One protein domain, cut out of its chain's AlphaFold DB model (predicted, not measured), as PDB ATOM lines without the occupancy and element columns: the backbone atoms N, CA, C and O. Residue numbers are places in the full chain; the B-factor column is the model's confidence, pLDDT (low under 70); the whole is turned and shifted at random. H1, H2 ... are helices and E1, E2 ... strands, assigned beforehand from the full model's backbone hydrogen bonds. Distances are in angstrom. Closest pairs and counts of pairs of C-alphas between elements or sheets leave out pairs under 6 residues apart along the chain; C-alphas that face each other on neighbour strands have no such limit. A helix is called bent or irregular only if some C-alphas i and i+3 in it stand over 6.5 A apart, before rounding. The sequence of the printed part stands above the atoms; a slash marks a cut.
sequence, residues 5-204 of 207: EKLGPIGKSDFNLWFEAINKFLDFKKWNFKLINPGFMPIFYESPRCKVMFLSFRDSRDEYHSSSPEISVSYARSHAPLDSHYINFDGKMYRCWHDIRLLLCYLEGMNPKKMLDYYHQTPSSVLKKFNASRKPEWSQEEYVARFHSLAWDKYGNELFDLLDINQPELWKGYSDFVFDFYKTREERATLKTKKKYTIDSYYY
ATOM      1  N   GLU A   5     201.462 189.313 119.153       46.59
ATOM      2  CA  GLU A   5     202.864 188.938 118.926       46.59
ATOM      3  C   GLU A   5     203.532 188.150 120.070       46.59
ATOM      4  O   GLU A   5     204.552 187.506 119.848       46.59
ATOM      5  N   LYS A   6     202.996 188.195 121.300       47.44
ATOM      6  CA  LYS A   6     203.547 187.466 122.461       47.44
ATOM      7  C   LYS A   6     202.913 186.096 122.688       47.44
ATOM      8  O   LYS A   6     203.314 185.391 123.612       47.44
ATOM      9  N   LEU A   7     201.916 185.724 121.889       55.28
ATOM     10  CA  LEU A   7     201.318 184.400 121.960       55.28
ATOM     11  C   LEU A   7     202.259 183.425 121.247       55.28
ATOM     12  O   LEU A   7     202.500 183.552 120.049       55.28
ATOM     13  N   GLY A   8     202.845 182.490 122.001       56.56
ATOM     14  CA  GLY A   8     203.722 181.464 121.436       56.56
ATOM     15  C   GLY A   8     203.025 180.672 120.319       56.56
ATOM     16  O   GLY A   8     201.792 180.612 120.290       56.56
ATOM     17  N   PRO A   9     203.784 180.059 119.393       58.12
ATOM     18  CA  PRO A   9     203.205 179.309 118.288       58.12
ATOM     19  C   PRO A   9     202.314 178.193 118.834       58.12
ATOM     20  O   PRO A   9     202.770 177.281 119.524       58.12
ATOM     21  N   ILE A  10     201.023 178.276 118.531       63.09
ATOM     22  CA  ILE A  10     200.074 177.207 118.822       63.09
ATOM     23  C   ILE A  10     200.398 176.056 117.874       63.09
ATOM     24  O   ILE A  10     200.585 176.260 116.670       63.09
ATOM     25  N   GLY A  11     200.486 174.841 118.411       67.00
ATOM     26  CA  GLY A  11     200.713 173.655 117.598       67.00
ATOM     27  C   GLY A  11     199.592 173.471 116.573       67.00
ATOM     28  O   GLY A  11     198.418 173.694 116.866       67.00
ATOM     29  N   LYS A  12     199.935 173.013 115.365       72.56
ATOM     30  CA  LYS A  12     198.967 172.691 114.298       72.56
ATOM     31  C   LYS A  12     197.868 171.714 114.761       72.56
ATOM     32  O   LYS A  12     196.754 171.764 114.248       72.56
ATOM     33  N   SER A  13     198.174 170.849 115.732       75.69
ATOM     34  CA  SER A  13     197.218 169.937 116.373       75.69
ATOM     35  C   SER A  13     196.092 170.675 117.096       75.69
ATOM     36  O   SER A  13     194.926 170.350 116.891       75.69
ATOM     37  N   ASP A  14     196.439 171.688 117.890       77.00
ATOM     38  CA  ASP A  14     195.494 172.429 118.727       77.00
ATOM     39  C   ASP A  14     194.540 173.240 117.837       77.00
ATOM     40  O   ASP A  14     193.340 173.285 118.090       77.00
ATOM     41  N   PHE A  15     195.044 173.801 116.727       83.19
ATOM     42  CA  PHE A  15     194.212 174.461 115.712       83.19
ATOM     43  C   PHE A  15     193.172 173.515 115.090       83.19
ATOM     44  O   PHE A  15     192.010 173.893 114.954       83.19
ATOM     45  N   ASN A  16     193.567 172.295 114.711       86.31
ATOM     46  CA  ASN A  16     192.667 171.355 114.038       86.31
ATOM     47  C   ASN A  16     191.527 170.895 114.953       86.31
ATOM     48  O   ASN A  16     190.370 170.968 114.547       86.31
ATOM     49  N   LEU A  17     191.843 170.491 116.192       87.44
ATOM     50  CA  LEU A  17     190.835 170.095 117.188       87.44
ATOM     51  C   LEU A  17     189.794 171.197 117.379       87.44
ATOM     52  O   LEU A  17     188.586 170.955 117.443       87.44
ATOM     53  N   TRP A  18     190.279 172.431 117.403       86.81
ATOM     54  CA  TRP A  18     189.442 173.597 117.529       86.81
ATOM     55  C   TRP A  18     188.543 173.848 116.341       86.81
ATOM     56  O   TRP A  18     187.333 174.021 116.497       86.81
ATOM     57  N   PHE A  19     189.144 173.888 115.157       89.69
ATOM     58  CA  PHE A  19     188.426 174.118 113.922       89.69
ATOM     59  C   PHE A  19     187.351 173.044 113.709       89.69
ATOM     60  O   PHE A  19     186.241 173.356 113.282       89.69
ATOM     61  N   GLU A  20     187.629 171.795 114.080       91.56
ATOM     62  CA  GLU A  20     186.643 170.714 114.062       91.56
ATOM     63  C   GLU A  20     185.511 170.944 115.072       91.56
ATOM     64  O   GLU A  20     184.339 170.874 114.696       91.56
ATOM     65  N   ALA A  21     185.825 171.274 116.330       92.62
ATOM     66  CA  ALA A  21     184.813 171.503 117.362       92.62
ATOM     67  C   ALA A  21     183.870 172.668 117.010       92.62
ATOM     68  O   ALA A  21     182.648 172.519 117.101       92.62
ATOM     69  N   ILE A  22     184.407 173.810 116.565       92.81
ATOM     70  CA  ILE A  22     183.576 174.967 116.202       92.81
ATOM     71  C   ILE A  22     182.673 174.648 115.007       92.81
ATOM     72  O   ILE A  22     181.483 174.939 115.070       92.81
ATOM     73  N   ASN A  23     183.187 173.988 113.964       92.44
ATOM     74  CA  ASN A  23     182.390 173.651 112.780       92.44
ATOM     75  C   ASN A  23     181.358 172.551 113.052       92.44
ATOM     76  O   ASN A  23     180.339 172.479 112.369       92.44
ATOM     77  N   LYS A  24     181.607 171.693 114.046       96.38
ATOM     78  CA  LYS A  24     180.675 170.641 114.452       96.38
ATOM     79  C   LYS A  24     179.487 171.178 115.248       96.38
ATOM     80  O   LYS A  24     178.383 170.663 115.092       96.38
ATOM     81  N   PHE A  25     179.709 172.147 116.138       96.25
ATOM     82  CA  PHE A  25     178.690 172.577 117.104       96.25
ATOM     83  C   PHE A  25     178.071 173.947 116.812       96.25
ATOM     84  O   PHE A  25     176.968 174.213 117.291       96.25
ATOM     85  N   LEU A  26     178.736 174.814 116.045       96.31
ATOM     86  CA  LEU A  26     178.205 176.126 115.681       96.31
ATOM     87  C   LEU A  26     177.634 176.107 114.264       96.31
ATOM     88  O   LEU A  26     178.322 175.791 113.297       96.31
ATOM     89  N   ASP A  27     176.374 176.516 114.130       96.62
ATOM     90  CA  ASP A  27     175.716 176.649 112.831       96.62
ATOM     91  C   ASP A  27     176.009 178.023 112.211       96.62
ATOM     92  O   ASP A  27     175.186 178.939 112.223       96.62
ATOM     93  N   PHE A  28     177.223 178.195 111.683       97.31
ATOM     94  CA  PHE A  28     177.632 179.443 111.026       97.31
ATOM     95  C   PHE A  28     176.726 179.810 109.841       97.31
ATOM     96  O   PHE A  28     176.476 180.993 109.598       97.31
ATOM     97  N   LYS A  29     176.193 178.805 109.130       97.62
ATOM     98  CA  LYS A  29     175.336 179.002 107.957       97.62
ATOM     99  C   LYS A  29     173.996 179.629 108.340       97.62
ATOM    100  O   LYS A  29     173.597 180.592 107.691       97.62
ATOM    101  N   LYS A  30     173.342 179.143 109.405       97.38
ATOM    102  CA  LYS A  30     172.097 179.725 109.954       97.38
ATOM    103  C   LYS A  30     172.219 181.227 110.209       97.38
ATOM    104  O   LYS A  30     171.254 181.963 110.030       97.38
ATOM    105  N   TRP A  31     173.407 181.680 110.594       96.94
ATOM    106  CA  TRP A  31     173.672 183.062 110.986       96.94
ATOM    107  C   TRP A  31     174.427 183.884 109.929       96.94
ATOM    108  O   TRP A  31     174.828 185.012 110.209       96.94
ATOM    109  N   ASN A  32     174.587 183.356 108.708       97.81
ATOM    110  CA  ASN A  32     175.289 184.000 107.590       97.81
ATOM    111  C   ASN A  32     176.747 184.392 107.892       97.81
ATOM    112  O   ASN A  32     177.250 185.375 107.343       97.81
ATOM    113  N   PHE A  33     177.430 183.632 108.748       98.12
ATOM    114  CA  PHE A  33     178.856 183.818 108.989       98.12
ATOM    115  C   PHE A  33     179.697 183.190 107.875       98.12
ATOM    116  O   PHE A  33     179.434 182.078 107.415       98.12
ATOM    117  N   LYS A  34     180.756 183.896 107.485       97.38
ATOM    118  CA  LYS A  34     181.795 183.453 106.556       97.38
ATOM    119  C   LYS A  34     183.144 183.467 107.261       97.38
ATOM    120  O   LYS A  34     183.430 184.377 108.030       97.38
ATOM    121  N   LEU A  35     183.966 182.462 106.986       95.88
ATOM    122  CA  LEU A  35     185.341 182.386 107.474       95.88
ATOM    123  C   LEU A  35     186.211 183.416 106.736       95.88
ATOM    124  O   LEU A  35     186.210 183.433 105.507       95.88
ATOM    125  N   ILE A  36     186.950 184.251 107.473       93.19
ATOM    126  CA  ILE A  36     187.756 185.347 106.898       93.19
ATOM    127  C   ILE A  36     189.241 184.986 106.774       93.19
ATOM    128  O   ILE A  36     189.898 185.415 105.830       93.19
ATOM    129  N   ASN A  37     189.778 184.164 107.675       84.31
ATOM    130  CA  ASN A  37     191.190 183.781 107.670       84.31
ATOM    131  C   ASN A  37     191.379 182.272 107.933       84.31
ATOM    132  O   ASN A  37     191.740 181.844 109.032       84.31
ATOM    133  N   PRO A  38     191.133 181.420 106.926       72.06
ATOM    134  CA  PRO A  38     191.414 179.999 107.068       72.06
ATOM    135  C   PRO A  38     192.918 179.762 107.293       72.06
ATOM    136  O   PRO A  38     193.749 180.275 106.548       72.06
ATOM    137  N   GLY A  39     193.266 178.932 108.280       68.88
ATOM    138  CA  GLY A  39     194.591 178.303 108.367       68.88
ATOM    139  C   GLY A  39     195.549 178.818 109.442       68.88
ATOM    140  O   GLY A  39     196.655 178.288 109.537       68.88
ATOM    141  N   PHE A  40     195.158 179.791 110.270       77.06
ATOM    142  CA  PHE A  40     195.953 180.210 111.432       77.06
ATOM    143  C   PHE A  40     195.065 180.747 112.566       77.06
ATOM    144  O   PHE A  40     193.934 181.160 112.321       77.06
ATOM    145  N   MET A  41     195.563 180.722 113.808       81.62
ATOM    146  CA  MET A  41     194.898 181.334 114.968       81.62
ATOM    147  C   MET A  41     195.314 182.803 115.117       81.62
ATOM    148  O   MET A  41     196.496 183.094 114.985       81.62
ATOM    149  N   PRO A  42     194.421 183.725 115.507       89.69
ATOM    150  CA  PRO A  42     193.001 183.519 115.804       89.69
ATOM    151  C   PRO A  42     192.163 183.217 114.557       89.69
ATOM    152  O   PRO A  42     192.517 183.655 113.474       89.69
ATOM    153  N   ILE A  43     191.037 182.515 114.709       91.50
ATOM    154  CA  ILE A  43     190.081 182.244 113.621       91.50
ATOM    155  C   ILE A  43     188.961 183.280 113.675       91.50
ATOM    156  O   ILE A  43     188.318 183.440 114.713       91.50
ATOM    157  N   PHE A  44     188.688 183.939 112.553       94.50
ATOM    158  CA  PHE A  44     187.642 184.946 112.422       94.50
ATOM    159  C   PHE A  44     186.505 184.477 111.525       94.50
ATOM    160  O   PHE A  44     186.712 184.040 110.391       94.50
ATOM    161  N   TYR A  45     185.287 184.672 112.017       96.94
ATOM    162  CA  TYR A  45     184.066 184.578 111.235       96.94
ATOM    163  C   TYR A  45     183.376 185.939 111.196       96.94
ATOM    164  O   TYR A  45     183.312 186.634 112.208       96.94
ATOM    165  N   GLU A  46     182.824 186.306 110.046       98.19
ATOM    166  CA  GLU A  46     182.109 187.567 109.845       98.19
ATOM    167  C   GLU A  46     180.746 187.331 109.193       98.19
ATOM    168  O   GLU A  46     180.618 186.557 108.245       98.19
ATOM    169  N   SER A  47     179.727 188.006 109.712       98.12
ATOM    170  CA  SER A  47     178.400 188.132 109.111       98.12
ATOM    171  C   SER A  47     178.126 189.613 108.812       98.12
ATOM    172  O   SER A  47     178.862 190.476 109.297       98.12
ATOM    173  N   PRO A  48     177.046 189.960 108.088       97.69
ATOM    174  CA  PRO A  48     176.661 191.361 107.906       97.69
ATOM    175  C   PRO A  48     176.442 192.132 109.218       97.69
ATOM    176  O   PRO A  48     176.587 193.351 109.234       97.69
ATOM    177  N   ARG A  49     176.106 191.430 110.312       97.81
ATOM    178  CA  ARG A  49     175.829 192.042 111.617       97.81
ATOM    179  C   ARG A  49     177.086 192.201 112.466       97.81
ATOM    180  O   ARG A  49     177.263 193.227 113.109       97.81
ATOM    181  N   CYS A  50     177.971 191.207 112.501       98.25
ATOM    182  CA  CYS A  50     179.077 191.203 113.460       98.25
ATOM    183  C   CYS A  50     180.220 190.246 113.093       98.25
ATOM    184  O   CYS A  50     180.129 189.456 112.150       98.25
ATOM    185  N   LYS A  51     181.290 190.305 113.891       98.12
ATOM    186  CA  LYS A  51     182.473 189.443 113.840       98.12
ATOM    187  C   LYS A  51     182.568 188.567 115.089       98.12
ATOM    188  O   LYS A  51     182.196 188.985 116.187       98.12
ATOM    189  N   VAL A  52     183.127 187.371 114.927       97.56
ATOM    190  CA  VAL A  52     183.458 186.440 116.013       97.56
ATOM    191  C   VAL A  52     184.902 185.989 115.852       97.56
ATOM    192  O   VAL A  52     185.300 185.554 114.773       97.56
ATOM    193  N   MET A  53     185.674 186.089 116.929       95.81
ATOM    194  CA  MET A  53     187.064 185.657 117.007       95.81
ATOM    195  C   MET A  53     187.177 184.477 117.960       95.81
ATOM    196  O   MET A  53     186.736 184.566 119.106       95.81
ATOM    197  N   PHE A  54     187.839 183.422 117.509       93.38
ATOM    198  CA  PHE A  54     188.262 182.294 118.326       93.38
ATOM    199  C   PHE A  54     189.776 182.378 118.494       93.38
ATOM    200  O   PHE A  54     190.523 182.303 117.518       93.38
ATOM    201  N   LEU A  55     190.228 182.554 119.730       89.94
ATOM    202  CA  LEU A  55     191.633 182.623 120.095       89.94
ATOM    203  C   LEU A  55     191.946 181.500 121.077       89.94
ATOM    204  O   LEU A  55     191.246 181.308 122.068       89.94
ATOM    205  N   SER A  56     193.033 180.791 120.822       86.19
ATOM    206  CA  SER A  56     193.626 179.863 121.767       86.19
ATOM    207  C   SER A  56     194.960 180.451 122.194       86.19
ATOM    208  O   SER A  56     195.623 181.119 121.406       86.19
ATOM    209  N   PHE A  57     195.323 180.300 123.457       82.75
ATOM    210  CA  PHE A  57     196.589 180.798 123.972       82.75
ATOM    211  C   PHE A  57     197.035 179.934 125.141       82.75
ATOM    212  O   PHE A  57     196.222 179.331 125.828       82.75
ATOM    213  N   ARG A  58     198.341 179.870 125.380       77.31
ATOM    214  CA  ARG A  58     198.900 179.274 126.595       77.31
ATOM    215  C   ARG A  58     199.363 180.429 127.470       77.31
ATOM    216  O   ARG A  58     200.097 181.286 126.974       77.31
ATOM    217  N   ASP A  59     198.908 180.506 128.722       69.56
ATOM    218  CA  ASP A  59     199.455 181.505 129.642       69.56
ATOM    219  C   ASP A  59     200.899 181.104 129.957       69.56
ATOM    220  O   ASP A  59     201.158 180.176 130.716       69.56
ATOM    221  N   SER A  60     201.854 181.798 129.340       62.56
ATOM    222  CA  SER A  60     203.283 181.530 129.517       62.56
ATOM    223  C   SER A  60     203.768 181.795 130.944       62.56
ATOM    224  O   SER A  60     204.917 181.506 131.257       62.56
ATOM    225  N   ARG A  61     202.938 182.407 131.800       60.69
ATOM    226  CA  ARG A  61     203.264 182.672 133.209       60.69
ATOM    227  C   ARG A  61     202.959 181.483 134.110       60.69
ATOM    228  O   ARG A  61     203.338 181.518 135.276       60.69
ATOM    229  N   ASP A  62     202.290 180.464 133.580       55.91
ATOM    230  CA  ASP A  62     201.950 179.251 134.304       55.91
ATOM    231  C   ASP A  62     202.689 178.049 133.701       55.91
ATOM    232  O   ASP A  62     202.090 177.114 133.172       55.91
ATOM    233  N   GLU A  63     204.027 178.085 133.769       53.41
ATOM    234  CA  GLU A  63     204.900 176.972 133.351       53.41
ATOM    235  C   GLU A  63     204.597 175.660 134.102       53.41
ATOM    236  O   GLU A  63     205.033 174.594 133.668       53.41
ATOM    237  N   TYR A  64     203.837 175.715 135.205       53.47
ATOM    238  CA  TYR A  64     203.636 174.589 136.113       53.47
ATOM    239  C   TYR A  64     202.193 174.062 136.215       53.47
ATOM    240  O   TYR A  64     202.043 172.903 136.614       53.47
ATOM    241  N   HIS A  65     201.134 174.815 135.859       47.69
ATOM    242  CA  HIS A  65     199.759 174.395 136.206       47.69
ATOM    243  C   HIS A  65     198.687 174.369 135.107       47.69
ATOM    244  O   HIS A  65     197.612 173.826 135.375       47.69
ATOM    245  N   SER A  66     198.945 174.778 133.857       54.41
ATOM    246  CA  SER A  66     198.005 174.458 132.764       54.41
ATOM    247  C   SER A  66     198.702 173.906 131.517       54.41
ATOM    248  O   SER A  66     199.269 174.608 130.687       54.41
ATOM    249  N   SER A  67     198.656 172.581 131.363       61.44
ATOM    250  CA  SER A  67     199.110 171.904 130.140       61.44
ATOM    251  C   SER A  67     198.139 172.093 128.969       61.44
ATOM    252  O   SER A  67     198.496 171.818 127.819       61.44
ATOM    253  N   SER A  68     196.917 172.556 129.245       68.19
ATOM    254  CA  SER A  68     195.857 172.722 128.253       68.19
ATOM    255  C   SER A  68     195.773 174.179 127.805       68.19
ATOM    256  O   SER A  68     195.783 175.068 128.655       68.19
ATOM    257  N   PRO A  69     195.716 174.447 126.493       74.88
ATOM    258  CA  PRO A  69     195.580 175.804 126.002       74.88
ATOM    259  C   PRO A  69     194.279 176.438 126.511       74.88
ATOM    260  O   PRO A  69     193.207 175.836 126.482       74.88
ATOM    261  N   GLU A  70     194.362 177.686 126.957       83.19
ATOM    262  CA  GLU A  70     193.193 178.511 127.204       83.19
ATOM    263  C   GLU A  70     192.536 178.928 125.894       83.19
ATOM    264  O   GLU A  70     193.106 178.901 124.798       83.19
ATOM    265  N   ILE A  71     191.268 179.274 126.041       84.88
ATOM    266  CA  ILE A  71     190.319 179.410 124.965       84.88
ATOM    267  C   ILE A  71     189.521 180.679 125.227       84.88
ATOM    268  O   ILE A  71     188.862 180.807 126.259       84.88
ATOM    269  N   SER A  72     189.544 181.595 124.268       89.44
ATOM    270  CA  SER A  72     188.754 182.816 124.294       89.44
ATOM    271  C   SER A  72     187.939 182.936 123.017       89.44
ATOM    272  O   SER A  72     188.460 182.804 121.912       89.44
ATOM    273  N   VAL A  73     186.651 183.221 123.181       94.62
ATOM    274  CA  VAL A  73     185.759 183.579 122.082       94.62
ATOM    275  C   VAL A  73     185.262 184.988 122.338       94.62
ATOM    276  O   VAL A  73     184.703 185.281 123.397       94.62
ATOM    277  N   SER A  74     185.493 185.872 121.376       96.38
ATOM    278  CA  SER A  74     185.138 187.284 121.475       96.38
ATOM    279  C   SER A  74     184.262 187.710 120.308       96.38
ATOM    280  O   SER A  74     184.393 187.201 119.198       96.38
ATOM    281  N   TYR A  75     183.389 188.675 120.567       98.25
ATOM    282  CA  TYR A  75     182.427 189.208 119.611       98.25
ATOM    283  C   TYR A  75     182.715 190.674 119.356       98.25
ATOM    284  O   TYR A  75     183.064 191.389 120.289       98.25
ATOM    285  N   ALA A  76     182.550 191.132 118.127       97.94
ATOM    286  CA  ALA A  76     182.792 192.521 117.777       97.94
ATOM    287  C   ALA A  76     181.802 193.005 116.726       97.94
ATOM    288  O   ALA A  76     181.262 192.212 115.954       97.94
ATOM    289  N   ARG A  77     181.586 194.317 116.664       97.44
ATOM    290  CA  ARG A  77     180.837 194.933 115.566       97.44
ATOM    291  C   ARG A  77     181.634 194.821 114.263       97.44
ATOM    292  O   ARG A  77     182.857 194.670 114.278       97.44
ATOM    293  N   SER A  78     180.957 194.913 113.122       95.75
ATOM    294  CA  SER A  78     181.565 194.694 111.796       95.75
ATOM    295  C   SER A  78     182.764 195.604 111.479       95.75
ATOM    296  O   SER A  78     183.675 195.195 110.766       95.75
ATOM    297  N   HIS A  79     182.844 196.806 112.052       94.12
ATOM    298  CA  HIS A  79     183.959 197.733 111.820       94.12
ATOM    299  C   HIS A  79     185.213 197.448 112.670       94.12
ATOM    300  O   HIS A  79     186.238 198.100 112.475       94.12
ATOM    301  N   ALA A  80     185.164 196.494 113.606       95.38
ATOM    302  CA  ALA A  80     186.293 196.213 114.487       95.38
ATOM    303  C   ALA A  80     187.523 195.692 113.713       95.38
ATOM    304  O   ALA A  80     187.369 194.837 112.827       95.38
ATOM    305  N   PRO A  81     188.741 196.156 114.050       94.44
ATOM    306  CA  PRO A  81     189.968 195.645 113.448       94.44
ATOM    307  C   PRO A  81     190.207 194.177 113.840       94.44
ATOM    308  O   PRO A  81     189.837 193.745 114.934       94.44
ATOM    309  N   LEU A  82     190.821 193.404 112.938       92.44
ATOM    310  CA  LEU A  82     191.142 191.986 113.176       92.44
ATOM    311  C   LEU A  82     192.437 191.807 113.981       92.44
ATOM    312  O   LEU A  82     192.600 190.825 114.695       92.44
ATOM    313  N   ASP A  83     193.358 192.756 113.873       88.75
ATOM    314  CA  ASP A  83     194.702 192.727 114.456       88.75
ATOM    315  C   ASP A  83     194.804 193.465 115.801       88.75
ATOM    316  O   ASP A  83     195.868 193.500 116.418       88.75
ATOM    317  N   SER A  84     193.700 194.036 116.293       89.69
ATOM    318  CA  SER A  84     193.683 194.798 117.538       89.69
ATOM    319  C   SER A  84     192.402 194.585 118.338       89.69
ATOM    320  O   SER A  84     191.294 194.522 117.813       89.69
ATOM    321  N   HIS A  85     192.551 194.557 119.664       89.19
ATOM    322  CA  HIS A  85     191.416 194.583 120.588       89.19
ATOM    323  C   HIS A  85     190.782 195.974 120.738       89.19
ATOM    324  O   HIS A  85     189.707 196.096 121.336       89.19
ATOM    325  N   TYR A  86     191.453 197.004 120.219       90.81
ATOM    326  CA  TYR A  86     191.093 198.400 120.401       90.81
ATOM    327  C   TYR A  86     191.188 199.201 119.104       90.81
ATOM    328  O   TYR A  86     192.047 198.939 118.264       90.81
ATOM    329  N   ILE A  87     190.363 200.235 118.996       91.31
ATOM    330  CA  ILE A  87     190.452 201.253 117.951       91.31
ATOM    331  C   ILE A  87     190.695 202.621 118.591       91.31
ATOM    332  O   ILE A  87     190.137 202.923 119.646       91.31
ATOM    333  N   ASN A  88     191.546 203.439 117.970       90.25
ATOM    334  CA  ASN A  88     191.661 204.851 118.323       90.25
ATOM    335  C   ASN A  88     190.625 205.634 117.512       90.25
ATOM    336  O   ASN A  88     190.664 205.619 116.282       90.25
ATOM    337  N   PHE A  89     189.707 206.300 118.203       86.38
ATOM    338  CA  PHE A  89     188.701 207.164 117.608       86.38
ATOM    339  C   PHE A  89     188.673 208.485 118.378       86.38
ATOM    340  O   PHE A  89     188.538 208.486 119.600       86.38
ATOM    341  N   ASP A  90     188.858 209.606 117.676       90.50
ATOM    342  CA  ASP A  90     188.923 210.954 118.270       90.50
ATOM    343  C   ASP A  90     189.925 211.066 119.444       90.50
ATOM    344  O   ASP A  90     189.642 211.595 120.521       90.50
ATOM    345  N   GLY A  91     191.107 210.459 119.280       89.50
ATOM    346  CA  GLY A  91     192.168 210.460 120.292       89.50
ATOM    347  C   GLY A  91     191.894 209.574 121.513       89.50
ATOM    348  O   GLY A  91     192.702 209.558 122.445       89.50
ATOM    349  N   LYS A  92     190.786 208.825 121.530       88.50
ATOM    350  CA  LYS A  92     190.414 207.907 122.613       88.50
ATOM    351  C   LYS A  92     190.488 206.461 122.143       88.50
ATOM    352  O   LYS A  92     190.103 206.126 121.030       88.50
ATOM    353  N   MET A  93     190.958 205.586 123.026       88.56
ATOM    354  CA  MET A  93     190.987 204.145 122.781       88.56
ATOM    355  C   MET A  93     189.649 203.522 123.175       88.56
ATOM    356  O   MET A  93     189.217 203.701 124.315       88.56
ATOM    357  N   TYR A  94     189.039 202.776 122.256       90.44
ATOM    358  CA  TYR A  94     187.791 202.036 122.442       90.44
ATOM    359  C   TYR A  94     188.049 200.542 122.317       90.44
ATOM    360  O   TYR A  94     188.714 200.108 121.380       90.44
ATOM    361  N   ARG A  95     187.513 199.742 123.237       92.12
ATOM    362  CA  ARG A  95     187.547 198.282 123.159       92.12
ATOM    363  C   ARG A  95     186.488 197.791 122.177       92.12
ATOM    364  O   ARG A  95     185.319 198.108 122.352       92.12
ATOM    365  N   CYS A  96     186.897 196.954 121.231       94.69
ATOM    366  CA  CYS A  96     186.024 196.466 120.161       94.69
ATOM    367  C   CYS A  96     185.610 195.000 120.267       94.69
ATOM    368  O   CYS A  96     184.739 194.550 119.532       94.69
ATOM    369  N   TRP A  97     186.268 194.234 121.136       95.81
ATOM    370  CA  TRP A  97     186.038 192.799 121.271       95.81
ATOM    371  C   TRP A  97     185.493 192.468 122.661       95.81
ATOM    372  O   TRP A  97     186.127 192.738 123.692       95.81
ATOM    373  N   HIS A  98     184.318 191.852 122.677       95.25
ATOM    374  CA  HIS A  98     183.458 191.663 123.836       95.25
ATOM    375  C   HIS A  98     183.354 190.198 124.229       95.25
ATOM    376  O   HIS A  98     183.197 189.306 123.396       95.25
ATOM    377  N   ASP A  99     183.420 189.972 125.536       92.62
ATOM    378  CA  ASP A  99     183.199 188.665 126.134       92.62
ATOM    379  C   ASP A  99     181.700 188.349 126.125       92.62
ATOM    380  O   ASP A  99     180.879 189.175 126.543       92.62
ATOM    381  N   ILE A 100     181.340 187.140 125.699       94.31
ATOM    382  CA  ILE A 100     179.941 186.711 125.629       94.31
ATOM    383  C   ILE A 100     179.221 186.790 126.979       94.31
ATOM    384  O   ILE A 100     178.018 187.020 127.012       94.31
ATOM    385  N   ARG A 101     179.923 186.668 128.112       91.06
ATOM    386  CA  ARG A 101     179.313 186.784 129.446       91.06
ATOM    387  C   ARG A 101     178.710 188.164 129.668       91.06
ATOM    388  O   ARG A 101     177.614 188.245 130.212       91.06
ATOM    389  N   LEU A 102     179.398 189.230 129.247       92.06
ATOM    390  CA  LEU A 102     178.878 190.598 129.352       92.06
ATOM    391  C   LEU A 102     177.645 190.770 128.466       92.06
ATOM    392  O   LEU A 102     176.643 191.307 128.928       92.06
ATOM    393  N   LEU A 103     177.708 190.265 127.231       95.56
ATOM    394  CA  LEU A 103     176.592 190.319 126.286       95.56
ATOM    395  C   LEU A 103     175.366 189.581 126.843       95.56
ATOM    396  O   LEU A 103     174.286 190.153 126.921       95.56
ATOM    397  N   LEU A 104     175.532 188.350 127.334       94.62
ATOM    398  CA  LEU A 104     174.433 187.563 127.902       94.62
ATOM    399  C   LEU A 104     173.851 188.184 129.175       94.62
ATOM    400  O   LEU A 104     172.641 188.137 129.368       94.62
ATOM    401  N   CYS A 105     174.680 188.768 130.046       93.31
ATOM    402  CA  CYS A 105     174.177 189.455 131.238       93.31
ATOM    403  C   CYS A 105     173.332 190.676 130.863       93.31
ATOM    404  O   CYS A 105     172.282 190.889 131.465       93.31
ATOM    405  N   TYR A 106     173.767 191.444 129.863       95.31
ATOM    406  CA  TYR A 106     172.995 192.567 129.343       95.31
ATOM    407  C   TYR A 106     171.660 192.109 128.740       95.31
ATOM    408  O   TYR A 106     170.613 192.625 129.124       95.31
ATOM    409  N   LEU A 107     171.682 191.086 127.877       96.00
ATOM    410  CA  LEU A 107     170.473 190.529 127.252       96.00
ATOM    411  C   LEU A 107     169.483 189.942 128.274       96.00
ATOM    412  O   LEU A 107     168.281 189.916 128.033       96.00
ATOM    413  N   GLU A 108     169.966 189.509 129.440       94.75
ATOM    414  CA  GLU A 108     169.131 189.046 130.556       94.75
ATOM    415  C   GLU A 108     168.650 190.175 131.485       94.75
ATOM    416  O   GLU A 108     168.057 189.902 132.531       94.75
ATOM    417  N   GLY A 109     168.904 191.442 131.138       94.38
ATOM    418  CA  GLY A 109     168.490 192.600 131.932       94.38
ATOM    419  C   GLY A 109     169.216 192.699 133.275       94.38
ATOM    420  O   GLY A 109     168.670 193.213 134.257       94.38
ATOM    421  N   MET A 110     170.436 192.164 133.366       92.25
ATOM    422  CA  MET A 110     171.192 192.189 134.608       92.25
ATOM    423  C   MET A 110     171.625 193.610 134.964       92.25
ATOM    424  O   MET A 110     172.041 194.394 134.121       92.25
ATOM    425  N   ASN A 111     171.604 193.926 136.257       91.31
ATOM    426  CA  ASN A 111     172.200 195.159 136.751       91.31
ATOM    427  C   ASN A 111     173.741 195.016 136.835       91.31
ATOM    428  O   ASN A 111     174.204 194.028 137.419       91.31
ATOM    429  N   PRO A 112     174.536 196.001 136.368       90.12
ATOM    430  CA  PRO A 112     176.003 195.965 136.430       90.12
ATOM    431  C   PRO A 112     176.585 195.671 137.824       90.12
ATOM    432  O   PRO A 112     177.533 194.896 137.961       90.12
ATOM    433  N   LYS A 113     175.983 196.227 138.887       87.62
ATOM    434  CA  LYS A 113     176.411 195.996 140.278       87.62
ATOM    435  C   LYS A 113     176.207 194.544 140.693       87.62
ATOM    436  O   LYS A 113     177.114 193.947 141.266       87.62
ATOM    437  N   LYS A 114     175.045 193.969 140.351       86.25
ATOM    438  CA  LYS A 114     174.753 192.550 140.603       86.25
ATOM    439  C   LYS A 114     175.698 191.653 139.810       86.25
ATOM    440  O   LYS A 114     176.201 190.679 140.354       86.25
ATOM    441  N   MET A 115     175.991 191.991 138.552       86.56
ATOM    442  CA  MET A 115     176.939 191.219 137.747       86.56
ATOM    443  C   MET A 115     178.302 191.110 138.435       86.56
ATOM    444  O   MET A 115     178.899 190.040 138.421       86.56
ATOM    445  N   LEU A 116     178.787 192.181 139.067       84.62
ATOM    446  CA  LEU A 116     180.076 192.168 139.752       84.62
ATOM    447  C   LEU A 116     180.108 191.223 140.963       84.62
ATOM    448  O   LEU A 116     181.133 190.587 141.201       84.62
ATOM    449  N   ASP A 117     178.997 191.094 141.696       83.00
ATOM    450  CA  ASP A 117     178.870 190.137 142.809       83.00
ATOM    451  C   ASP A 117     178.980 188.686 142.328       83.00
ATOM    452  O   ASP A 117     179.560 187.835 143.001       83.00
ATOM    453  N   TYR A 118     178.479 188.421 141.122       77.75
ATOM    454  CA  TYR A 118     178.433 187.089 140.530       77.75
ATOM    455  C   TYR A 118     179.446 186.880 139.411       77.75
ATOM    456  O   TYR A 118     179.385 185.853 138.742       77.75
ATOM    457  N   TYR A 119     180.388 187.800 139.192       69.81
ATOM    458  CA  TYR A 119     181.274 187.751 138.024       69.81
ATOM    459  C   TYR A 119     182.048 186.423 137.948       69.81
ATOM    460  O   TYR A 119     182.273 185.885 136.867       69.81
ATOM    461  N   HIS A 120     182.366 185.851 139.114       69.19
ATOM    462  CA  HIS A 120     183.000 184.537 139.258       69.19
ATOM    463  C   HIS A 120     182.013 183.372 139.464       69.19
ATOM    464  O   HIS A 120     182.414 182.217 139.396       69.19
ATOM    465  N   GLN A 121     180.731 183.652 139.721       65.88
ATOM    466  CA  GLN A 121     179.705 182.676 140.121       65.88
ATOM    467  C   GLN A 121     178.632 182.427 139.053       65.88
ATOM    468  O   GLN A 121     177.614 181.804 139.334       65.88
ATOM    469  N   THR A 122     178.881 182.835 137.808       63.50
ATOM    470  CA  THR A 122     178.069 182.421 136.655       63.50
ATOM    471  C   THR A 122     176.620 182.942 136.701       63.50
ATOM    472  O   THR A 122     175.677 182.188 136.960       63.50
ATOM    473  N   PRO A 123     176.391 184.239 136.444       69.62
ATOM    474  CA  PRO A 123     175.078 184.818 136.683       69.62
ATOM    475  C   PRO A 123     174.049 184.505 135.590       69.62
ATOM    476  O   PRO A 123     172.859 184.447 135.906       69.62
ATOM    477  N   SER A 124     174.480 184.261 134.346       78.81
ATOM    478  CA  SER A 124     173.550 184.065 133.231       78.81
ATOM    479  C   SER A 124     172.815 182.727 133.298       78.81
ATOM    480  O   SER A 124     173.414 181.680 133.562       78.81
ATOM    481  N   SER A 125     171.517 182.748 132.986       81.94
ATOM    482  CA  SER A 125     170.679 181.546 132.890       81.94
ATOM    483  C   SER A 125     171.216 180.527 131.877       81.94
ATOM    484  O   SER A 125     171.130 179.322 132.121       81.94
ATOM    485  N   VAL A 126     171.822 180.995 130.778       80.06
ATOM    486  CA  VAL A 126     172.466 180.133 129.775       80.06
ATOM    487  C   VAL A 126     173.674 179.442 130.369       80.06
ATOM    488  O   VAL A 126     173.745 178.220 130.289       80.06
ATOM    489  N   LEU A 127     174.589 180.178 131.008       80.88
ATOM    490  CA  LEU A 127     175.750 179.533 131.619       80.88
ATOM    491  C   LEU A 127     175.331 178.584 132.757       80.88
ATOM    492  O   LEU A 127     175.925 177.520 132.892       80.88
ATOM    493  N   LYS A 128     174.298 178.911 133.548       82.94
ATOM    494  CA  LYS A 128     173.773 178.002 134.585       82.94
ATOM    495  C   LYS A 128     173.247 176.701 133.982       82.94
ATOM    496  O   LYS A 128     173.636 175.624 134.431       82.94
ATOM    497  N   LYS A 129     172.403 176.795 132.947       82.25
ATOM    498  CA  LYS A 129     171.886 175.625 132.219       82.25
ATOM    499  C   LYS A 129     173.026 174.826 131.587       82.25
ATOM    500  O   LYS A 129     173.029 173.603 131.672       82.25
ATOM    501  N   PHE A 130     174.000 175.515 130.997       86.81
ATOM    502  CA  PHE A 130     175.149 174.887 130.366       86.81
ATOM    503  C   PHE A 130     176.001 174.112 131.376       86.81
ATOM    504  O   PHE A 130     176.238 172.921 131.185       86.81
ATOM    505  N   ASN A 131     176.361 174.746 132.495       85.31
ATOM    506  CA  ASN A 131     177.125 174.122 133.573       85.31
ATOM    507  C   ASN A 131     176.397 172.911 134.168       85.31
ATOM    508  O   ASN A 131     177.042 171.910 134.462       85.31
ATOM    509  N   ALA A 132     175.066 172.969 134.301       86.50
ATOM    510  CA  ALA A 132     174.264 171.836 134.767       86.50
ATOM    511  C   ALA A 132     174.226 170.665 133.766       86.50
ATOM    512  O   ALA A 132     174.058 169.519 134.168       86.50
ATOM    513  N   SER A 133     174.390 170.942 132.469       87.38
ATOM    514  CA  SER A 133     174.454 169.924 131.409       87.38
ATOM    515  C   SER A 133     175.869 169.419 131.112       87.38
ATOM    516  O   SER A 133     176.036 168.568 130.236       87.38
ATOM    517  N   ARG A 134     176.883 169.967 131.796       87.88
ATOM    518  CA  ARG A 134     178.291 169.671 131.536       87.88
ATOM    519  C   ARG A 134     178.567 168.193 131.767       87.88
ATOM    520  O   ARG A 134     178.233 167.651 132.818       87.88
ATOM    521  N   LYS A 135     179.267 167.581 130.814       90.00
ATOM    522  CA  LYS A 135     179.757 166.213 130.943       90.00
ATOM    523  C   LYS A 135     181.284 166.182 131.124       90.00
ATOM    524  O   LYS A 135     181.959 166.987 130.477       90.00
ATOM    525  N   PRO A 136     181.837 165.326 132.006       88.06
ATOM    526  CA  PRO A 136     183.280 165.258 132.260       88.06
ATOM    527  C   PRO A 136     184.127 164.907 131.031       88.06
ATOM    528  O   PRO A 136     185.282 165.308 130.960       88.06
ATOM    529  N   GLU A 137     183.560 164.175 130.073       92.94
ATOM    530  CA  GLU A 137     184.244 163.706 128.867       92.94
ATOM    531  C   GLU A 137     184.405 164.770 127.772       92.94
ATOM    532  O   GLU A 137     185.091 164.526 126.782       92.94
ATOM    533  N   TRP A 138     183.765 165.936 127.907       92.31
ATOM    534  CA  TRP A 138     183.917 167.001 126.920       92.31
ATOM    535  C   TRP A 138     185.315 167.602 126.996       92.31
ATOM    536  O   TRP A 138     185.737 168.078 128.054       92.31
ATOM    537  N   SER A 139     185.996 167.645 125.848       90.12
ATOM    538  CA  SER A 139     187.210 168.443 125.707       90.12
ATOM    539  C   SER A 139     186.897 169.925 125.940       90.12
ATOM    540  O   SER A 139     185.738 170.357 125.908       90.12
ATOM    541  N   GLN A 140     187.928 170.728 126.183       87.50
ATOM    542  CA  GLN A 140     187.745 172.156 126.424       87.50
ATOM    543  C   GLN A 140     187.198 172.874 125.175       87.50
ATOM    544  O   GLN A 140     186.340 173.750 125.296       87.50
ATOM    545  N   GLU A 141     187.630 172.457 123.984       90.06
ATOM    546  CA  GLU A 141     187.163 172.952 122.686       90.06
ATOM    547  C   GLU A 141     185.673 172.653 122.492       90.06
ATOM    548  O   GLU A 141     184.890 173.545 122.164       90.06
ATOM    549  N   GLU A 142     185.260 171.406 122.755       93.38
ATOM    550  CA  GLU A 142     183.855 170.994 122.688       93.38
ATOM    551  C   GLU A 142     183.007 171.742 123.720       93.38
ATOM    552  O   GLU A 142     181.931 172.243 123.387       93.38
ATOM    553  N   TYR A 143     183.493 171.868 124.958       91.62
ATOM    554  CA  TYR A 143     182.814 172.619 126.010       91.62
ATOM    555  C   TYR A 143     182.538 174.061 125.569       91.62
ATOM    556  O   TYR A 143     181.403 174.534 125.661       91.62
ATOM    557  N   VAL A 144     183.542 174.760 125.038       91.94
ATOM    558  CA  VAL A 144     183.359 176.145 124.597       91.94
ATOM    559  C   VAL A 144     182.462 176.214 123.362       91.94
ATOM    560  O   VAL A 144     181.500 176.981 123.360       91.94
ATOM    561  N   ALA A 145     182.667 175.372 122.350       94.56
ATOM    562  CA  ALA A 145     181.822 175.381 121.156       94.56
ATOM    563  C   ALA A 145     180.335 175.124 121.488       94.56
ATOM    564  O   ALA A 145     179.456 175.838 121.000       94.56
ATOM    565  N   ARG A 146     180.036 174.180 122.391       95.19
ATOM    566  CA  ARG A 146     178.663 173.908 122.849       95.19
ATOM    567  C   ARG A 146     178.071 175.037 123.685       95.19
ATOM    568  O   ARG A 146     176.881 175.317 123.554       95.19
ATOM    569  N   PHE A 147     178.871 175.683 124.532       94.25
ATOM    570  CA  PHE A 147     178.411 176.836 125.304       94.25
ATOM    571  C   PHE A 147     177.936 177.957 124.372       94.25
ATOM    572  O   PHE A 147     176.828 178.475 124.526       94.25
ATOM    573  N   HIS A 148     178.753 178.286 123.371       95.75
ATOM    574  CA  HIS A 148     178.429 179.314 122.389       95.75
ATOM    575  C   HIS A 148     177.259 178.901 121.488       95.75
ATOM    576  O   HIS A 148     176.398 179.732 121.220       95.75
ATOM    577  N   SER A 149     177.158 177.620 121.113       96.00
ATOM    578  CA  SER A 149     175.997 177.070 120.400       96.00
ATOM    579  C   SER A 149     174.697 177.297 121.180       96.00
ATOM    580  O   SER A 149     173.758 177.886 120.651       96.00
ATOM    581  N   LEU A 150     174.670 176.956 122.475       95.00
ATOM    582  CA  LEU A 150     173.496 177.172 123.325       95.00
ATOM    583  C   LEU A 150     173.143 178.662 123.462       95.00
ATOM    584  O   LEU A 150     171.965 179.023 123.479       95.00
ATOM    585  N   ALA A 151     174.154 179.525 123.577       95.44
ATOM    586  CA  ALA A 151     173.954 180.967 123.628       95.44
ATOM    587  C   ALA A 151     173.362 181.504 122.314       95.44
ATOM    588  O   ALA A 151     172.432 182.307 122.356       95.44
ATOM    589  N   TRP A 152     173.852 181.033 121.164       97.00
ATOM    590  CA  TRP A 152     173.343 181.410 119.844       97.00
ATOM    591  C   TRP A 152     171.927 180.896 119.615       97.00
ATOM    592  O   TRP A 152     171.090 181.624 119.099       97.00
ATOM    593  N   ASP A 153     171.616 179.674 120.031       96.00
ATOM    594  CA  ASP A 153     170.265 179.144 119.870       96.00
ATOM    595  C   ASP A 153     169.238 179.881 120.724       96.00
ATOM    596  O   ASP A 153     168.099 180.043 120.293       96.00
ATOM    597  N   LYS A 154     169.632 180.352 121.914       96.25
ATOM    598  CA  LYS A 154     168.724 181.097 122.788       96.25
ATOM    599  C   LYS A 154     168.599 182.574 122.416       96.25
ATOM    600  O   LYS A 154     167.494 183.096 122.476       96.25
ATOM    601  N   TYR A 155     169.714 183.235 122.104       97.62
ATOM    602  CA  TYR A 155     169.782 184.694 121.972       97.62
ATOM    603  C   TYR A 155     170.394 185.162 120.653       97.62
ATOM    604  O   TYR A 155     170.762 186.320 120.545       97.62
ATOM    605  N   GLY A 156     170.608 184.294 119.665       97.38
ATOM    606  CA  GLY A 156     171.414 184.646 118.492       97.38
ATOM    607  C   GLY A 156     170.885 185.857 117.723       97.38
ATOM    608  O   GLY A 156     171.685 186.665 117.270       97.38
ATOM    609  N   ASN A 157     169.564 186.047 117.630       98.19
ATOM    610  CA  ASN A 157     169.011 187.249 117.003       98.19
ATOM    611  C   ASN A 157     169.384 188.502 117.796       98.19
ATOM    612  O   ASN A 157     170.069 189.369 117.269       98.19
ATOM    613  N   GLU A 158     169.027 188.551 119.076       98.31
ATOM    614  CA  GLU A 158     169.271 189.697 119.948       98.31
ATOM    615  C   GLU A 158     170.768 189.968 120.134       98.31
ATOM    616  O   GLU A 158     171.197 191.115 120.140       98.31
ATOM    617  N   LEU A 159     171.582 188.916 120.242       98.06
ATOM    618  CA  LEU A 159     173.036 188.981 120.382       98.06
ATOM    619  C   LEU A 159     173.698 189.591 119.149       98.06
ATOM    620  O   LEU A 159     174.617 190.396 119.287       98.06
ATOM    621  N   PHE A 160     173.283 189.181 117.952       98.25
ATOM    622  CA  PHE A 160     173.884 189.683 116.722       98.25
ATOM    623  C   PHE A 160     173.310 191.036 116.316       98.25
ATOM    624  O   PHE A 160     174.077 191.866 115.842       98.25
ATOM    625  N   ASP A 161     172.028 191.299 116.572       98.38
ATOM    626  CA  ASP A 161     171.425 192.622 116.380       98.38
ATOM    627  C   ASP A 161     172.048 193.648 117.330       98.38
ATOM    628  O   ASP A 161     172.307 194.776 116.927       98.38
ATOM    629  N   LEU A 162     172.390 193.246 118.559       98.00
ATOM    630  CA  LEU A 162     173.122 194.100 119.494       98.00
ATOM    631  C   LEU A 162     174.465 194.579 118.928       98.00
ATOM    632  O   LEU A 162     174.894 195.691 119.218       98.00
ATOM    633  N   LEU A 163     175.131 193.736 118.138       98.00
ATOM    634  CA  LEU A 163     176.435 194.019 117.535       98.00
ATOM    635  C   LEU A 163     176.324 194.627 116.127       98.00
ATOM    636  O   LEU A 163     177.344 195.023 115.559       98.00
ATOM    637  N   ASP A 164     175.116 194.723 115.571       98.06
ATOM    638  CA  ASP A 164     174.876 195.293 114.250       98.06
ATOM    639  C   ASP A 164     175.149 196.803 114.259       98.06
ATOM    640  O   ASP A 164     174.727 197.560 115.142       98.06
ATOM    641  N   ILE A 165     175.877 197.280 113.248       96.56
ATOM    642  CA  ILE A 165     176.137 198.710 113.090       96.56
ATOM    643  C   ILE A 165     174.853 199.509 112.837       96.56
ATOM    644  O   ILE A 165     174.770 200.677 113.215       96.56
ATOM    645  N   ASN A 166     173.836 198.855 112.274       97.56
ATOM    646  CA  ASN A 166     172.542 199.449 111.961       97.56
ATOM    647  C   ASN A 166     171.597 199.535 113.173       97.56
ATOM    648  O   ASN A 166     170.499 200.066 113.037       97.56
ATOM    649  N   GLN A 167     172.013 199.053 114.352       97.81
ATOM    650  CA  GLN A 167     171.232 199.083 115.595       97.81
ATOM    651  C   GLN A 167     171.920 199.932 116.688       97.81
ATOM    652  O   GLN A 167     172.277 199.423 117.756       97.81
ATOM    653  N   PRO A 168     172.139 201.244 116.461       96.44
ATOM    654  CA  PRO A 168     172.934 202.083 117.361       96.44
ATOM    655  C   PRO A 168     172.338 202.217 118.768       96.44
ATOM    656  O   PRO A 168     173.089 202.315 119.734       96.44
ATOM    657  N   GLU A 169     171.012 202.177 118.908       97.69
ATOM    658  CA  GLU A 169     170.348 202.299 120.212       97.69
ATOM    659  C   GLU A 169     170.544 201.056 121.092       97.69
ATOM    660  O   GLU A 169     170.817 201.181 122.288       97.69
ATOM    661  N   LEU A 170     170.484 199.853 120.499       97.50
ATOM    662  CA  LEU A 170     170.807 198.609 121.209       97.50
ATOM    663  C   LEU A 170     172.261 198.643 121.680       97.50
ATOM    664  O   LEU A 170     172.555 198.401 122.854       97.50
ATOM    665  N   TRP A 171     173.163 199.018 120.772       97.25
ATOM    666  CA  TRP A 171     174.583 199.131 121.071       97.25
ATOM    667  C   TRP A 171     174.873 200.138 122.189       97.25
ATOM    668  O   TRP A 171     175.666 199.861 123.094       97.25
ATOM    669  N   LYS A 172     174.209 201.298 122.160       96.19
ATOM    670  CA  LYS A 172     174.326 202.315 123.205       96.19
ATOM    671  C   LYS A 172     173.919 201.750 124.567       96.19
ATOM    672  O   LYS A 172     174.659 201.922 125.532       96.19
ATOM    673  N   GLY A 173     172.799 201.029 124.643       96.94
ATOM    674  CA  GLY A 173     172.348 200.402 125.888       96.94
ATOM    675  C   GLY A 173     173.366 199.412 126.467       96.94
ATOM    676  O   GLY A 173     173.622 199.419 127.673       96.94
ATOM    677  N   TYR A 174     173.988 198.591 125.618       97.00
ATOM    678  CA  TYR A 174     175.060 197.691 126.052       97.00
ATOM    679  C   TYR A 174     176.333 198.435 126.459       97.00
ATOM    680  O   TYR A 174     176.954 198.086 127.463       97.00
ATOM    681  N   SER A 175     176.702 199.484 125.725       95.19
ATOM    682  CA  SER A 175     177.867 200.316 126.041       95.19
ATOM    683  C   SER A 175     177.728 200.975 127.415       95.19
ATOM    684  O   SER A 175     178.651 200.887 128.227       95.19
ATOM    685  N   ASP A 176     176.553 201.542 127.712       95.06
ATOM    686  CA  ASP A 176     176.230 202.128 129.018       95.06
ATOM    687  C   ASP A 176     176.319 201.059 130.133       95.06
ATOM    688  O   ASP A 176     176.937 201.283 131.177       95.06
ATOM    689  N   PHE A 177     175.802 199.847 129.886       95.25
ATOM    690  CA  PHE A 177     175.914 198.714 130.814       95.25
ATOM    691  C   PHE A 177     177.375 198.315 131.103       95.25
ATOM    692  O   PHE A 177     177.745 198.098 132.262       95.25
ATOM    693  N   VAL A 178     178.216 198.213 130.068       93.00
ATOM    694  CA  VAL A 178     179.637 197.849 130.207       93.00
ATOM    695  C   VAL A 178     180.413 198.937 130.948       93.00
ATOM    696  O   VAL A 178     181.217 198.614 131.831       93.00
ATOM    697  N   PHE A 179     180.150 200.207 130.635       92.25
ATOM    698  CA  PHE A 179     180.739 201.349 131.327       92.25
ATOM    699  C   PHE A 179     180.445 201.290 132.831       92.25
ATOM    700  O   PHE A 179     181.371 201.299 133.651       92.25
ATOM    701  N   ASP A 180     179.171 201.137 133.200       92.88
ATOM    702  CA  ASP A 180     178.744 201.058 134.596       92.88
ATOM    703  C   ASP A 180     179.340 199.845 135.324       92.88
ATOM    704  O   ASP A 180     179.699 199.934 136.507       92.88
ATOM    705  N   PHE A 181     179.486 198.712 134.629       91.75
ATOM    706  CA  PHE A 181     180.119 197.513 135.177       91.75
ATOM    707  C   PHE A 181     181.583 197.772 135.548       91.75
ATOM    708  O   PHE A 181     181.993 197.498 136.685       91.75
ATOM    709  N   TYR A 182     182.375 198.324 134.624       88.94
ATOM    710  CA  TYR A 182     183.789 198.607 134.880       88.94
ATOM    711  C   TYR A 182     183.980 199.716 135.914       88.94
ATOM    712  O   TYR A 182     184.841 199.577 136.785       88.94
ATOM    713  N   LYS A 183     183.120 200.738 135.901       89.19
ATOM    714  CA  LYS A 183     183.140 201.819 136.892       89.19
ATOM    715  C   LYS A 183     182.895 201.276 138.297       89.19
ATOM    716  O   LYS A 183     183.696 201.495 139.203       89.19
ATOM    717  N   THR A 184     181.847 200.466 138.457       89.00
ATOM    718  CA  THR A 184     181.542 199.809 139.737       89.00
ATOM    719  C   THR A 184     182.708 198.924 140.199       89.00
ATOM    720  O   THR A 184     183.026 198.859 141.391       89.00
ATOM    721  N   ARG A 185     183.372 198.226 139.269       86.12
ATOM    722  CA  ARG A 185     184.534 197.384 139.575       86.12
ATOM    723  C   ARG A 185     185.725 198.197 140.085       86.12
ATOM    724  O   ARG A 185     186.343 197.775 141.065       86.12
ATOM    725  N   GLU A 186     186.030 199.333 139.462       85.75
ATOM    726  CA  GLU A 186     187.092 200.250 139.901       85.75
ATOM    727  C   GLU A 186     186.812 200.809 141.301       85.75
ATOM    728  O   GLU A 186     187.676 200.749 142.184       85.75
ATOM    729  N   GLU A 187     185.583 201.279 141.531       85.81
ATOM    730  CA  GLU A 187     185.140 201.812 142.822       85.81
ATOM    731  C   GLU A 187     185.337 200.776 143.941       85.81
ATOM    732  O   GLU A 187     185.943 201.068 144.977       85.81
ATOM    733  N   ARG A 188     184.920 199.520 143.715       83.62
ATOM    734  CA  ARG A 188     185.115 198.437 144.696       83.62
ATOM    735  C   ARG A 188     186.584 198.078 144.918       83.62
ATOM    736  O   ARG A 188     186.959 197.761 146.048       83.62
ATOM    737  N   ALA A 189     187.414 198.099 143.876       83.00
ATOM    738  CA  ALA A 189     188.844 197.815 144.004       83.00
ATOM    739  C   ALA A 189     189.565 198.891 144.835       83.00
ATOM    740  O   ALA A 189     190.381 198.562 145.702       83.00
ATOM    741  N   THR A 190     189.206 200.160 144.631       80.69
ATOM    742  CA  THR A 190     189.745 201.294 145.394       80.69
ATOM    743  C   THR A 190     189.343 201.223 146.870       80.69
ATOM    744  O   THR A 190     190.191 201.390 147.750       80.69
ATOM    745  N   LEU A 191     188.082 200.880 147.163       77.75
ATOM    746  CA  LEU A 191     187.601 200.713 148.541       77.75
ATOM    747  C   LEU A 191     188.340 199.597 149.296       77.75
ATOM    748  O   LEU A 191     188.675 199.768 150.468       77.75
ATOM    749  N   LYS A 192     188.628 198.466 148.637       78.06
ATOM    750  CA  LYS A 192     189.306 197.321 149.276       78.06
ATOM    751  C   LYS A 192     190.772 197.584 149.599       78.06
ATOM    752  O   LYS A 192     191.285 197.052 150.575       78.06
ATOM    753  N   THR A 193     191.458 198.360 148.770       75.69
ATOM    754  CA  THR A 193     192.920 198.492 148.848       75.69
ATOM    755  C   THR A 193     193.375 199.780 149.526       75.69
ATOM    756  O   THR A 193     194.565 199.926 149.804       75.69
ATOM    757  N   LYS A 194     192.452 200.728 149.775       69.88
ATOM    758  CA  LYS A 194     192.742 202.112 150.202       69.88
ATOM    759  C   LYS A 194     193.757 202.834 149.297       69.88
ATOM    760  O   LYS A 194     194.265 203.893 149.657       69.88
ATOM    761  N   LYS A 195     194.052 202.277 148.119       64.81
ATOM    762  CA  LYS A 195     194.875 202.871 147.069       64.81
ATOM    763  C   LYS A 195     193.966 203.123 145.879       64.81
ATOM    764  O   LYS A 195     193.147 202.276 145.534       64.81
ATOM    765  N   LYS A 196     194.105 204.289 145.254       63.59
ATOM    766  CA  LYS A 196     193.394 204.592 144.015       63.59
ATOM    767  C   LYS A 196     193.943 203.677 142.923       63.59
ATOM    768  O   LYS A 196     195.056 203.887 142.447       63.59
ATOM    769  N   TYR A 197     193.185 202.644 142.569       56.59
ATOM    770  CA  TYR A 197     193.451 201.893 141.350       56.59
ATOM    771  C   TYR A 197     192.840 202.688 140.217       56.59
ATOM    772  O   TYR A 197     191.662 203.013 140.276       56.59
ATOM    773  N   THR A 198     193.662 203.023 139.228       56.94
ATOM    774  CA  THR A 198     193.145 203.507 137.953       56.94
ATOM    775  C   THR A 198     193.006 202.257 137.099       56.94
ATOM    776  O   THR A 198     194.016 201.673 136.705       56.94
ATOM    777  N   ILE A 199     191.783 201.757 136.917       60.22
ATOM    778  CA  ILE A 199     191.532 200.832 135.811       60.22
ATOM    779  C   ILE A 199     191.801 201.655 134.559       60.22
ATOM    780  O   ILE A 199     191.280 202.762 134.431       60.22
ATOM    781  N   ASP A 200     192.666 201.154 133.679       57.62
ATOM    782  CA  ASP A 200     193.064 201.924 132.513       57.62
ATOM    783  C   ASP A 200     191.830 202.453 131.765       57.62
ATOM    784  O   ASP A 200     190.868 201.724 131.508       57.62
ATOM    785  N   SER A 201     191.838 203.741 131.427       55.84
ATOM    786  CA  SER A 201     190.651 204.462 130.952       55.84
ATOM    787  C   SER A 201     190.016 203.876 129.681       55.84
ATOM    788  O   SER A 201     188.867 204.175 129.364       55.84
ATOM    789  N   TYR A 202     190.730 203.003 128.971       57.34
ATOM    790  CA  TYR A 202     190.256 202.308 127.780       57.34
ATOM    791  C   TYR A 202     189.232 201.189 128.051       57.34
ATOM    792  O   TYR A 202     188.608 200.713 127.108       57.34
ATOM    793  N   TYR A 203     189.009 200.765 129.303       59.97
ATOM    794  CA  TYR A 203     187.919 199.822 129.617       59.97
ATOM    795  C   TYR A 203     186.526 200.470 129.584       59.97
ATOM    796  O   TYR A 203     185.530 199.754 129.499       59.97
ATOM    797  N   TYR A 204     186.459 201.802 129.650       69.31
ATOM    798  CA  TYR A 204     185.206 202.560 129.678       69.31
ATOM    799  C   TYR A 204     184.609 202.801 128.296       69.31
ATOM    800  O   TYR A 204     183.399 202.946 128.157       69.31
TER     801      TYR A 204
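This is residues 5 to 204 of the 207 residues of an uncharacterized protein of Anaerolineae bacterium (UniProt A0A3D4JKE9). A slab of three antiparallel strands, E1, E2 and E3, has two helices, H1 and the long kinked H5, over one of its faces. H5 is the hub of the helices: H4 packs on it, H2 sits between it and the long helix H6, and H3 packs on H6, while the small hairpin of E4 and E5 reaches away from H1. The printed part has 200 residues, with six named helices and five named strands in the order H1 E1 E2 E3 E4 E5 H2 H3 H4 H5 H6. The class is mixed, helices and strands; the sheets run E1 - E2 - E3 and E4 - E5, both antiparallel. The whole is compact, with a radius of gyration of the C-alphas of 17.5 A and spans of 46 by 45 by 39 A.

H1, residues 12 to 25, is on the sheet of E1, residues 43 to 46, E2, residues 50 to 57, and E3, residues 70 to 77, at a height over the sheet of 9.7 A. It lies over E2, slantwise to the strands, at 35 degrees to E2 on the local plane, a plane fitted to just 6 C-alphas. The strands form a meander, each the antiparallel neighbour of the one before. In the hairpin E1 and E2, N 43 and O 54 are within hydrogen-bond range at 2.9 A; in the hairpin E2 and E3, N 53 and O 74 are at 2.8 A. E4, residues 86 to 89, and E5, residues 92 to 95, form another hairpin, with N 87 and O 94 at 2.9 A; E3 and E4 are apart. H2, residues 100 to 107, only grazes the three-stranded sheet, with its residues 100 to 103. H5, residues 140 to 163, is on the same face of the sheet as H1, in two layers, helices on one face of a sheet, at a height of 10.8 A. It runs along the strands, over E3 at 13 degrees on the local plane, and only just over E2, where 3 of its C-alphas fall. H5 is irregular, with C-alphas 154 and 157 8.4 A apart, and has a kink of 90 degrees near residue 155. With residues 141 to 149 alone it touches H1, closest at the C-alphas of Ile 22 and Ala 145, 5.3 A. H4, residues 125 to 132, forms a helical hairpin with H5, opposite ways at a shallow tilt of 12 degrees, closest at the C-alphas of Phe 130 and Phe 147, 6.3 A. H6, residues 168 to 193, touches H3, residues 112 to 117, closest at the C-alphas of Pro 112 and Phe 181, 4.6 A. H6 also touches H2, with the C-alphas of Tyr 106 and Tyr 174 closest at 6.4 A. Every O i to N i+4 pair is within hydrogen-bond range in H1, H2, H3, H4 and H6; in H5, 17 of 20 are.

H1 begins at C-alpha 12, (198.967, 172.691, 114.298), and is 20.5 A long. E1 measures 10.3 A, E2 22.9 A, E3 23.6 A, E4 9.5 A and E5 10.1 A. H2 measures 10.3 A, H3 9.1 A and H4 10.5 A. H5 begins at C-alpha 140, (187.745, 172.156, 126.424), and is 26.2 A long. H6, 37.5 A long, ends at C-alpha 193, (192.920, 198.492, 148.848).

The two C-alphas farthest apart, those of Lys 29 and Lys 194, are 51.2 A apart. The printed part has no cut. The long links are H1 to E1 and E2 to E3. The mean pLDDT of the printed part is 86.0; it is under 70 at residues 5 to 11, 39, 59 to 68, 119 to 123 and 194 to 204.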